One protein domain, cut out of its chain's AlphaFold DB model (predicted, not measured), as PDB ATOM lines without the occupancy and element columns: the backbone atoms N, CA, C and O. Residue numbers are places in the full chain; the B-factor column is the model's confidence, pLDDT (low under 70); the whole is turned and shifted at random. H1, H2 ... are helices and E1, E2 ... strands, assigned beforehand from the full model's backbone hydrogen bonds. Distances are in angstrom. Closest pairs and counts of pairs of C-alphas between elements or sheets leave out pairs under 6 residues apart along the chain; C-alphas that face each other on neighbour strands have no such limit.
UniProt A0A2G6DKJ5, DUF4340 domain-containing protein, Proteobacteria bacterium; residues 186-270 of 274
ATOM      1  N   LEU A 186      18.785  10.569 -18.895       96.00
ATOM      2  CA  LEU A 186      19.970  11.421 -19.014       96.00
ATOM      3  C   LEU A 186      20.416  12.001 -17.665       96.00
ATOM      4  O   LEU A 186      21.585  12.350 -17.519       96.00
ATOM      5  N   GLY A 187      19.506  12.106 -16.695       94.50
ATOM      6  CA  GLY A 187      19.793  12.654 -15.373       94.50
ATOM      7  C   GLY A 187      18.692  12.345 -14.359       94.50
ATOM      8  O   GLY A 187      17.534  12.190 -14.743       94.50
ATOM      9  N   VAL A 188      19.051  12.289 -13.078       95.12
ATOM     10  CA  VAL A 188      18.121  12.154 -11.946       95.12
ATOM     11  C   VAL A 188      18.419  13.250 -10.931       95.12
ATOM     12  O   VAL A 188      19.496  13.287 -10.354       95.12
ATOM     13  N   GLU A 189      17.478  14.154 -10.705       93.44
ATOM     14  CA  GLU A 189      17.613  15.238  -9.727       93.44
ATOM     15  C   GLU A 189      16.742  14.966  -8.498       93.44
ATOM     16  O   GLU A 189      15.747  14.250  -8.592       93.44
ATOM     17  N   GLY A 190      17.105  15.541  -7.347       85.94
ATOM     18  CA  GLY A 190      16.382  15.325  -6.083       85.94
ATOM     19  C   GLY A 190      16.882  14.136  -5.254       85.94
ATOM     20  O   GLY A 190      16.198  13.696  -4.336       85.94
ATOM     21  N   THR A 191      18.079  13.618  -5.552       79.69
ATOM     22  CA  THR A 191      18.772  12.581  -4.765       79.69
ATOM     23  C   THR A 191      20.082  13.113  -4.182       79.69
ATOM     24  O   THR A 191      20.629  14.081  -4.705       79.69
ATOM     25  N   ALA A 192      20.637  12.455  -3.157       77.25
ATOM     26  CA  ALA A 192      21.949  12.812  -2.598       77.25
ATOM     27  C   ALA A 192      23.123  12.575  -3.570       77.25
ATOM     28  O   ALA A 192      24.158  13.235  -3.483       77.25
ATOM     29  N   LEU A 193      22.966  11.636  -4.511       79.81
ATOM     30  CA  LEU A 193      23.966  11.365  -5.541       79.81
ATOM     31  C   LEU A 193      23.945  12.409  -6.662       79.81
ATOM     32  O   LEU A 193      22.933  13.060  -6.922       79.81
ATOM     33  N   ALA A 194      25.073  12.513  -7.371       83.88
ATOM     34  CA  ALA A 194      25.189  13.341  -8.565       83.88
ATOM     35  C   ALA A 194      24.186  12.898  -9.641       83.88
ATOM     36  O   ALA A 194      24.047  11.708  -9.922       83.88
ATOM     37  N   ALA A 195      23.552  13.865 -10.308       85.19
ATOM     38  CA  ALA A 195      22.444  13.581 -11.217       85.19
ATOM     39  C   ALA A 195      22.797  12.683 -12.412       85.19
ATOM     40  O   ALA A 195      21.926  12.038 -12.986       85.19
ATOM     41  N   THR A 196      24.072  12.638 -12.794       91.31
ATOM     42  CA  THR A 196      24.583  11.830 -13.906       91.31
ATOM     43  C   THR A 196      25.349  10.593 -13.436       91.31
ATOM     44  O   THR A 196      26.120  10.030 -14.215       91.31
ATOM     45  N   ASP A 197      25.209  10.195 -12.168       93.50
ATOM     46  CA  ASP A 197      25.865   8.999 -11.650       93.50
ATOM     47  C   ASP A 197      25.447   7.753 -12.465       93.50
ATOM     48  O   ASP A 197      24.251   7.462 -12.572       93.50
ATOM     49  N   PRO A 198      26.390   6.992 -13.056       93.44
ATOM     50  CA  PRO A 198      26.047   5.874 -13.933       93.44
ATOM     51  C   PRO A 198      25.247   4.760 -13.250       93.44
ATOM     52  O   PRO A 198      24.413   4.124 -13.900       93.44
ATOM     53  N   SER A 199      25.490   4.511 -11.961       92.06
ATOM     54  CA  SER A 199      24.792   3.462 -11.215       92.06
ATOM     55  C   SER A 199      23.345   3.862 -10.933       92.06
ATOM     56  O   SER A 199      22.440   3.057 -11.163       92.06
ATOM     57  N   LEU A 200      23.121   5.129 -10.568       92.94
ATOM     58  CA  LEU A 200      21.790   5.699 -10.379       92.94
ATOM     59  C   LEU A 200      20.999   5.711 -11.692       92.94
ATOM     60  O   LEU A 200      19.858   5.251 -11.730       92.94
ATOM     61  N   LEU A 201      21.615   6.170 -12.787       94.81
ATOM     62  CA  LEU A 201      20.979   6.173 -14.106       94.81
ATOM     63  C   LEU A 201      20.578   4.759 -14.538       94.81
ATOM     64  O   LEU A 201      19.465   4.541 -15.019       94.81
ATOM     65  N   SER A 202      21.465   3.783 -14.337       94.25
ATOM     66  CA  SER A 202      21.175   2.386 -14.649       94.25
ATOM     67  C   SER A 202      20.052   1.824 -13.773       94.25
ATOM     68  O   SER A 202      19.196   1.106 -14.289       94.25
ATOM     69  N   ALA A 203      20.031   2.146 -12.477       94.25
ATOM     70  CA  ALA A 203      18.986   1.703 -11.558       94.25
ATOM     71  C   ALA A 203      17.611   2.235 -11.985       94.25
ATOM     72  O   ALA A 203      16.674   1.453 -12.139       94.25
ATOM     73  N   TRP A 204      17.504   3.534 -12.271       95.25
ATOM     74  CA  TRP A 204      16.256   4.159 -12.717       95.25
ATOM     75  C   TRP A 204      15.794   3.695 -14.100       95.25
ATOM     76  O   TRP A 204      14.601   3.484 -14.305       95.25
ATOM     77  N   GLN A 205      16.717   3.476 -15.042       95.25
ATOM     78  CA  GLN A 205      16.380   2.950 -16.370       95.25
ATOM     79  C   GLN A 205      15.865   1.498 -16.310       95.25
ATOM     80  O   GLN A 205      15.080   1.077 -17.161       95.25
ATOM     81  N   GLN A 206      16.319   0.715 -15.327       94.50
ATOM     82  CA  GLN A 206      15.914  -0.683 -15.146       94.50
ATOM     83  C   GLN A 206      14.740  -0.857 -14.179       94.50
ATOM     84  O   GLN A 206      14.152  -1.940 -14.165       94.50
ATOM     85  N   ALA A 207      14.394   0.192 -13.428       95.50
ATOM     86  CA  ALA A 207      13.342   0.198 -12.424       95.50
ATOM     87  C   ALA A 207      12.033  -0.375 -12.972       95.50
ATOM     88  O   ALA A 207      11.576  -0.013 -14.061       95.50
ATOM     89  N   ASP A 208      11.424  -1.259 -12.189       95.25
ATOM     90  CA  ASP A 208      10.170  -1.905 -12.548       95.25
ATOM     91  C   ASP A 208       9.299  -2.053 -11.300       95.25
ATOM     92  O   ASP A 208       9.677  -2.741 -10.343       95.25
ATOM     93  N   ALA A 209       8.166  -1.351 -11.291       95.75
ATOM     94  CA  ALA A 209       7.216  -1.420 -10.194       95.75
ATOM     95  C   ALA A 209       6.551  -2.801 -10.164       95.75
ATOM     96  O   ALA A 209       6.231  -3.381 -11.200       95.75
ATOM     97  N   VAL A 210       6.276  -3.317  -8.966       93.69
ATOM     98  CA  VAL A 210       5.572  -4.602  -8.813       93.69
ATOM     99  C   VAL A 210       4.135  -4.471  -9.304       93.69
ATOM    100  O   VAL A 210       3.593  -5.369  -9.951       93.69
ATOM    101  N   TYR A 211       3.507  -3.345  -8.977       92.56
ATOM    102  CA  TYR A 211       2.150  -3.019  -9.375       92.56
ATOM    103  C   TYR A 211       1.931  -1.503  -9.316       92.56
ATOM    104  O   TYR A 211       2.720  -0.750  -8.740       92.56
ATOM    105  N   LEU A 212       0.831  -1.064  -9.926       94.88
ATOM    106  CA  LEU A 212       0.396   0.328  -9.943       94.88
ATOM    107  C   LEU A 212      -0.877   0.476  -9.110       94.88
ATOM    108  O   LEU A 212      -1.719  -0.427  -9.087       94.88
ATOM    109  N   LYS A 213      -1.033   1.623  -8.454       93.19
ATOM    110  CA  LYS A 213      -2.255   2.026  -7.743       93.19
ATOM    111  C   LYS A 213      -2.781   3.340  -8.335       93.19
ATOM    112  O   LYS A 213      -1.972   4.155  -8.780       93.19
ATOM    113  N   PRO A 214      -4.103   3.576  -8.349       92.50
ATOM    114  CA  PRO A 214      -4.624   4.900  -8.660       92.50
ATOM    115  C   PRO A 214      -4.224   5.886  -7.554       92.50
ATOM    116  O   PRO A 214      -4.204   5.529  -6.373       92.50
ATOM    117  N   LEU A 215      -3.905   7.120  -7.936       92.25
ATOM    118  CA  LEU A 215      -3.738   8.220  -6.991       92.25
ATOM    119  C   LEU A 215      -5.126   8.689  -6.538       92.25
ATOM    120  O   LEU A 215      -5.945   9.053  -7.377       92.25
ATOM    121  N   ALA A 216      -5.395   8.650  -5.233       88.62
ATOM    122  CA  ALA A 216      -6.645   9.159  -4.677       88.62
ATOM    123  C   ALA A 216      -6.627  10.692  -4.609       88.62
ATOM    124  O   ALA A 216      -5.609  11.270  -4.227       88.62
ATOM    125  N   ASP A 217      -7.768  11.333  -4.873       84.31
ATOM    126  CA  ASP A 217      -7.907  12.801  -4.883       84.31
ATOM    127  C   ASP A 217      -7.552  13.464  -3.541       84.31
ATOM    128  O   ASP A 217      -7.242  14.649  -3.477       84.31
ATOM    129  N   THR A 218      -7.574  12.698  -2.448       84.69
ATOM    130  CA  THR A 218      -7.209  13.164  -1.104       84.69
ATOM    131  C   THR A 218      -5.700  13.274  -0.877       84.69
ATOM    132  O   THR A 218      -5.280  13.821   0.142       84.69
ATOM    133  N   VAL A 219      -4.870  12.710  -1.758       85.19
ATOM    134  CA  VAL A 219      -3.409  12.707  -1.606       85.19
ATOM    135  C   VAL A 219      -2.832  13.970  -2.248       85.19
ATOM    136  O   VAL A 219      -2.784  14.085  -3.470       85.19
ATOM    137  N   SER A 220      -2.358  14.906  -1.419       88.44
ATOM    138  CA  SER A 220      -1.613  16.084  -1.885       88.44
ATOM    139  C   SER A 220      -0.117  15.787  -1.985       88.44
ATOM    140  O   SER A 220       0.462  15.169  -1.091       88.44
ATOM    141  N   VAL A 221       0.508  16.256  -3.068       90.56
ATOM    142  CA  VAL A 221       1.948  16.099  -3.323       90.56
ATOM    143  C   VAL A 221       2.775  17.343  -2.984       90.56
ATOM    144  O   VAL A 221       3.997  17.277  -3.031       90.56
ATOM    145  N   GLU A 222       2.141  18.463  -2.614       88.19
ATOM    146  CA  GLU A 222       2.801  19.778  -2.477       88.19
ATOM    147  C   GLU A 222       3.988  19.791  -1.504       88.19
ATOM    148  O   GLU A 222       4.947  20.530  -1.711       88.19
ATOM    149  N   ASN A 223       3.938  18.963  -0.459       88.62
ATOM    150  CA  ASN A 223       4.969  18.891   0.580       88.62
ATOM    151  C   ASN A 223       5.785  17.591   0.530       88.62
ATOM    152  O   ASN A 223       6.483  17.265   1.490       88.62
ATOM    153  N   LEU A 224       5.665  16.814  -0.549       90.69
ATOM    154  CA  LEU A 224       6.403  15.565  -0.698       90.69
ATOM    155  C   LEU A 224       7.764  15.815  -1.360       90.69
ATOM    156  O   LEU A 224       7.850  16.621  -2.291       90.69
ATOM    157  N   PRO A 225       8.825  15.099  -0.943       92.00
ATOM    158  CA  PRO A 225      10.089  15.108  -1.664       92.00
ATOM    159  C   PRO A 225       9.878  14.702  -3.124       92.00
ATOM    160  O   PRO A 225       9.162  13.737  -3.409       92.00
ATOM    161  N   ALA A 226      10.512  15.426  -4.042       94.00
ATOM    162  CA  ALA A 226      10.371  15.216  -5.476       94.00
ATOM    163  C   ALA A 226      11.685  14.737  -6.101       94.00
ATOM    164  O   ALA A 226      12.766  15.208  -5.751       94.00
ATOM    165  N   ILE A 227      11.562  13.828  -7.063       94.81
ATOM    166  CA  ILE A 227      12.642  13.328  -7.906       94.81
ATOM    167  C   ILE A 227      12.283  13.669  -9.344       94.81
ATOM    168  O   ILE A 227      11.206  13.296  -9.814       94.81
ATOM    169  N   THR A 228      13.183  14.331 -10.060       95.94
ATOM    170  CA  THR A 228      12.955  14.702 -11.461       95.94
ATOM    171  C   THR A 228      13.883  13.912 -12.366       95.94
ATOM    172  O   THR A 228      15.107  14.007 -12.278       95.94
ATOM    173  N   LEU A 229      13.291  13.122 -13.258       96.31
ATOM    174  CA  LEU A 229      13.994  12.370 -14.286       96.31
ATOM    175  C   LEU A 229      14.115  13.229 -15.543       96.31
ATOM    176  O   LEU A 229      13.106  13.631 -16.123       96.31
ATOM    177  N   LYS A 230      15.346  13.467 -15.995       95.81
ATOM    178  CA  LYS A 230      15.639  14.117 -17.276       95.81
ATOM    179  C   LYS A 230      15.763  13.056 -18.352       95.81
ATOM    180  O   LYS A 230      16.644  12.200 -18.282       95.81
ATOM    181  N   LEU A 231      14.885  13.107 -19.340       94.62
ATOM    182  CA  LEU A 231      14.775  12.123 -20.410       94.62
ATOM    183  C   LEU A 231      15.319  12.703 -21.725       94.62
ATOM    184  O   LEU A 231      15.602  13.900 -21.848       94.62
ATOM    185  N   ASN A 232      15.453  11.856 -22.743       92.12
ATOM    186  CA  ASN A 232      15.692  12.314 -24.105       92.12
ATOM    187  C   ASN A 232      14.581  13.263 -24.595       92.12
ATOM    188  O   ASN A 232      13.503  13.374 -24.013       92.12
ATOM    189  N   ASP A 233      14.868  13.992 -25.674       88.00
ATOM    190  CA  ASP A 233      13.960  14.980 -26.277       88.00
ATOM    191  C   ASP A 233      13.586  16.151 -25.350       88.00
ATOM    192  O   ASP A 233      12.569  16.809 -25.562       88.00
ATOM    193  N   LYS A 234      14.423  16.435 -24.338       86.19
ATOM    194  CA  LYS A 234      14.205  17.478 -23.314       86.19
ATOM    195  C   LYS A 234      12.926  17.275 -22.491       86.19
ATOM    196  O   LYS A 234      12.398  18.233 -21.937       86.19
ATOM    197  N   LYS A 235      12.418  16.043 -22.431       91.50
ATOM    198  CA  LYS A 235      11.298  15.694 -21.558       91.50
ATOM    199  C   LYS A 235      11.793  15.558 -20.127       91.50
ATOM    200  O   LYS A 235      12.895  15.067 -19.886       91.50
ATOM    201  N   GLU A 236      10.943  15.937 -19.192       94.38
ATOM    202  CA  GLU A 236      11.169  15.725 -17.769       94.38
ATOM    203  C   GLU A 236       9.977  14.967 -17.194       94.38
ATOM    204  O   GLU A 236       8.850  15.113 -17.673       94.38
ATOM    205  N   ARG A 237      10.234  14.109 -16.206       94.94
ATOM    206  CA  ARG A 237       9.194  13.375 -15.483       94.94
ATOM    207  C   ARG A 237       9.467  13.468 -13.993       94.94
ATOM    208  O   ARG A 237      10.500  12.987 -13.529       94.94
ATOM    209  N   THR A 238       8.532  14.050 -13.255       95.56
ATOM    210  CA  THR A 238       8.657  14.224 -11.807       95.56
ATOM    211  C   THR A 238       7.846  13.174 -11.060       95.56
ATOM    212  O   THR A 238       6.668  12.949 -11.346       95.56
ATOM    213  N   PHE A 239       8.497  12.548 -10.083       96.19
ATOM    214  CA  PHE A 239       7.901  11.622  -9.135       96.19
ATOM    215  C   PHE A 239       7.966  12.198  -7.727       96.19
ATOM    216  O   PHE A 239       9.006  12.706  -7.317       96.19
ATOM    217  N   TYR A 240       6.883  12.060  -6.969       95.31
ATOM    218  CA  TYR A 240       6.849  12.434  -5.556       95.31
ATOM    219  C   TYR A 240       6.942  11.193  -4.678       95.31
ATOM    220  O   TYR A 240       6.277  10.189  -4.938       95.31
ATOM    221  N   ILE A 241       7.767  11.256  -3.638       93.25
ATOM    222  CA  ILE A 241       7.981  10.139  -2.722       93.25
ATOM    223  C   ILE A 241       6.872  10.159  -1.672       93.25
ATOM    224  O   ILE A 241       6.796  11.073  -0.853       93.25
ATOM    225  N   LEU A 242       6.020   9.137  -1.694       91.88
ATOM    226  CA  LEU A 242       4.984   8.927  -0.688       91.88
ATOM    227  C   LEU A 242       5.462   7.888   0.331       91.88
ATOM    228  O   LEU A 242       6.024   6.856  -0.046       91.88
ATOM    229  N   ASP A 243       5.221   8.138   1.617       84.19
ATOM    230  CA  ASP A 243       5.526   7.154   2.653       84.19
ATOM    231  C   ASP A 243       4.531   5.986   2.600       84.19
ATOM    232  O   ASP A 243       3.326   6.155   2.793       84.19
ATOM    233  N   CYS A 244       5.052   4.793   2.316       82.44
ATOM    234  CA  CYS A 244       4.302   3.548   2.171       82.44
ATOM    235  C   CYS A 244       4.883   2.426   3.044       82.44
ATOM    236  O   CYS A 244       4.927   1.265   2.630       82.44
ATOM    237  N   GLN A 245       5.317   2.758   4.266       79.56
ATOM    238  CA  GLN A 245       5.885   1.812   5.235       79.56
ATOM    239  C   GLN A 245       7.139   1.099   4.689       79.56
ATOM    240  O   GLN A 245       8.243   1.640   4.759       79.56
ATOM    241  N   ASN A 246       6.967  -0.106   4.137       81.00
ATOM    242  CA  ASN A 246       8.042  -0.994   3.684       81.00
ATOM    243  C   ASN A 246       8.208  -1.024   2.155       81.00
ATOM    244  O   ASN A 246       9.099  -1.704   1.646       81.00
ATOM    245  N   GLU A 247       7.365  -0.308   1.414       89.50
ATOM    246  CA  GLU A 247       7.472  -0.170  -0.037       89.50
ATOM    247  C   GLU A 247       7.918   1.249  -0.393       89.50
ATOM    248  O   GLU A 247       7.634   2.214   0.322       89.50
ATOM    249  N   LEU A 248       8.602   1.394  -1.529       91.88
ATOM    250  CA  LEU A 248       8.816   2.713  -2.115       91.88
ATOM    251  C   LEU A 248       7.627   3.038  -3.017       91.88
ATOM    252  O   LEU A 248       7.413   2.368  -4.026       91.88
ATOM    253  N   CYS A 249       6.880   4.079  -2.659       94.69
ATOM    254  CA  CYS A 249       5.807   4.620  -3.481       94.69
ATOM    255  C   CYS A 249       6.262   5.896  -4.178       94.69
ATOM    256  O   CYS A 249       6.584   6.892  -3.530       94.69
ATOM    257  N   LEU A 250       6.230   5.870  -5.506       95.75
ATOM    258  CA  LEU A 250       6.502   7.026  -6.347       95.75
ATOM    259  C   LEU A 250       5.214   7.469  -7.036       95.75
ATOM    260  O   LEU A 250       4.632   6.733  -7.831       95.75
ATOM    261  N   VAL A 251       4.762   8.678  -6.737       96.69
ATOM    262  CA  VAL A 251       3.565   9.273  -7.329       96.69
ATOM    263  C   VAL A 251       3.949   9.995  -8.614       96.69
ATOM    264  O   VAL A 251       4.713  10.957  -8.568       96.69
ATOM    265  N   TRP A 252       3.383   9.585  -9.749       95.31
ATOM    266  CA  TRP A 252       3.447  10.356 -10.992       95.31
ATOM    267  C   TRP A 252       2.125  11.099 -11.178       95.31
ATOM    268  O   TRP A 252       1.162  10.563 -11.732       95.31
ATOM    269  N   GLN A 253       2.075  12.334 -10.680       93.25
ATOM    270  CA  GLN A 253       0.838  13.113 -10.568       93.25
ATOM    271  C   GLN A 253       0.113  13.285 -11.911       93.25
ATOM    272  O   GLN A 253      -1.096  13.088 -11.968       93.25
ATOM    273  N   GLU A 254       0.838  13.567 -12.999       92.00
ATOM    274  CA  GLU A 254       0.259  13.754 -14.341       92.00
ATOM    275  C   GLU A 254      -0.469  12.501 -14.855       92.00
ATOM    276  O   GLU A 254      -1.465  12.601 -15.566       92.00
ATOM    277  N   SER A 255       0.002  11.309 -14.469       92.44
ATOM    278  CA  SER A 255      -0.677  10.047 -14.785       92.44
ATOM    279  C   SER A 255      -1.845   9.742 -13.836       92.44
ATOM    280  O   SER A 255      -2.745   8.957 -14.161       92.44
ATOM    281  N   GLY A 256      -1.846  10.353 -12.650       93.38
ATOM    282  CA  GLY A 256      -2.721  10.001 -11.536       93.38
ATOM    283  C   GLY A 256      -2.490   8.571 -11.041       93.38
ATOM    284  O   GLY A 256      -3.458   7.882 -10.716       93.38
ATOM    285  N   LEU A 257      -1.236   8.106 -11.046       95.19
ATOM    286  CA  LEU A 257      -0.837   6.767 -10.613       95.19
ATOM    287  C   LEU A 257       0.288   6.813  -9.577       95.19
ATOM    288  O   LEU A 257       1.108   7.733  -9.541       95.19
ATOM    289  N   ILE A 258       0.337   5.758  -8.770       96.12
ATOM    290  CA  ILE A 258       1.391   5.470  -7.805       96.12
ATOM    291  C   ILE A 258       2.102   4.193  -8.252       96.12
ATOM    292  O   ILE A 258       1.473   3.143  -8.405       96.12
ATOM    293  N   TYR A 259       3.412   4.295  -8.446       96.75
ATOM    294  CA  TYR A 259       4.305   3.188  -8.751       96.75
ATOM    295  C   TYR A 259       4.836   2.617  -7.445       96.75
ATOM    296  O   TYR A 259       5.417   3.351  -6.644       96.75
ATOM    297  N   VAL A 260       4.635   1.319  -7.232       95.44
ATOM    298  CA  VAL A 260       5.036   0.658  -5.991       95.44
ATOM    299  C   VAL A 260       6.196  -0.295  -6.247       95.44
ATOM    300  O   VAL A 260       6.073  -1.261  -7.003       95.44
ATOM    301  N   PHE A 261       7.328  -0.016  -5.608       94.62
ATOM    302  CA  PHE A 261       8.569  -0.771  -5.745       94.62
ATOM    303  C   PHE A 261       8.839  -1.620  -4.505       94.62
ATOM    304  O   PHE A 261       8.550  -1.189  -3.383       94.62
ATOM    305  N   PRO A 262       9.461  -2.800  -4.683       91.31
ATOM    306  CA  PRO A 262       9.894  -3.602  -3.554       91.31
ATOM    307  C   PRO A 262      11.065  -2.917  -2.835       91.31
ATOM    308  O   PRO A 262      11.840  -2.173  -3.444       91.31
ATOM    309  N   GLU A 263      11.252  -3.229  -1.551       86.38
ATOM    310  CA  GLU A 263      12.336  -2.664  -0.729       86.38
ATOM    311  C   GLU A 263      13.726  -2.842  -1.373       86.38
ATOM    312  O   GLU A 263      14.576  -1.954  -1.297       86.38
ATOM    313  N   SER A 264      13.943  -3.962  -2.072       87.62
ATOM    314  CA  SER A 264      15.203  -4.267  -2.758       87.62
ATOM    315  C   SER A 264      15.569  -3.260  -3.850       87.62
ATOM    316  O   SER A 264      16.749  -2.961  -4.017       87.62
ATOM    317  N   GLN A 265      14.584  -2.714  -4.574       88.25
ATOM    318  CA  GLN A 265      14.818  -1.663  -5.569       88.25
ATOM    319  C   GLN A 265      14.872  -0.275  -4.926       88.25
ATOM    320  O   GLN A 265      15.622   0.573  -5.399       88.25
ATOM    321  N   SER A 266      14.146  -0.050  -3.824       85.12
ATOM    322  CA  SER A 266      14.092   1.250  -3.138       85.12
ATOM    323  C   SER A 266      15.481   1.819  -2.838       85.12
ATOM    324  O   SER A 266      15.778   2.952  -3.206       85.12
ATOM    325  N   ARG A 267      16.380   0.998  -2.280       84.69
ATOM    326  CA  ARG A 267      17.751   1.420  -1.931       84.69
ATOM    327  C   ARG A 267      18.629   1.738  -3.144       84.69
ATOM    328  O   ARG A 267      19.615   2.446  -3.004       84.69
ATOM    329  N   LEU A 268      18.306   1.198  -4.318       88.06
ATOM    330  CA  LEU A 268      19.042   1.476  -5.554       88.06
ATOM    331  C   LEU A 268      18.550   2.767  -6.214       88.06
ATOM    332  O   LEU A 268      19.342   3.501  -6.797       88.06
ATOM    333  N   LEU A 269      17.246   3.038  -6.119       89.19
ATOM    334  CA  LEU A 269      16.626   4.247  -6.667       89.19
ATOM    335  C   LEU A 269      16.849   5.467  -5.767       89.19
ATOM    336  O   LEU A 269      16.954   6.586  -6.268       89.19
ATOM    337  N   LEU A 270      16.940   5.231  -4.455       86.94
ATOM    338  CA  LEU A 270      17.128   6.217  -3.392       86.94
ATOM    339  C   LEU A 270      18.231   5.760  -2.416       86.94
ATOM    340  O   LEU A 270      17.934   5.334  -1.297       86.94
TER     341      LEU A 270
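What this domain is: This is residues 186 to 270 of the 274 residues of the protein "DUF4340 domain-containing protein" of Proteobacteria bacterium (UniProt A0A2G6DKJ5). This is a strongly twisted wall of six antiparallel strands with two short helices, H1 near E1 and H2 near E5, that meet each other at a steep angle. The hairpins of E3 to E6 make the inner wall, E1 and E2 its edges, and a long loop returns from E2 to E3. The 85 printed residues run E1 H1 E2 E3 E4 E5 E6 H2, with sheet order E1 E3 E4 E5 E6 E2. The class is mixed, helices and strands; the whole is compact, with a radius of gyration of the C-alphas of 12.4 A, and spans 35 by 28 by 21 A.

Where its parts are: Find C-alpha 186 at (19.970, 11.421, -19.014), where E1, residues 186 to 189, begins. Next come H1, 198 to 206, 12.1 A long, and E2, 211 to 214. Then read E3, 226 to 231, 15.9 A; E4, 236 to 244, 24.4 A; E5, 247 to 252, 15.7 A; and E6, 257 to 261, 13.0 A. H2, 263 to 269, ends at C-alpha 269, (16.626, 4.247, -6.667).

How they stand to each other: E3 E4 E5 E6 form a meander, each strand the antiparallel neighbour of the one before. Look for N 229 and O 237, 2.8 A, between E3 and E4, and N 240 and O 251, 2.9 A, between E4 and E5. H1 only grazes the sheet, with its residues 198 to 205. H1 and H2 touch, closest at C-alphas 203 and 269, 6.0 A, with a steep tilt of 52 degrees, opposite ways. Every O i to N i+4 pair of H1 is within hydrogen-bond range; H2 has 1 of 3, and 3 of 4 O i to N i+3 pairs.

The domain as a whole: The farthest C-alphas, of Pro 198 and Thr 218, are 36.4 A apart. The printed part has no cut, E2 to E3 is the long link, and no printed residue is under 70 in pLDDT.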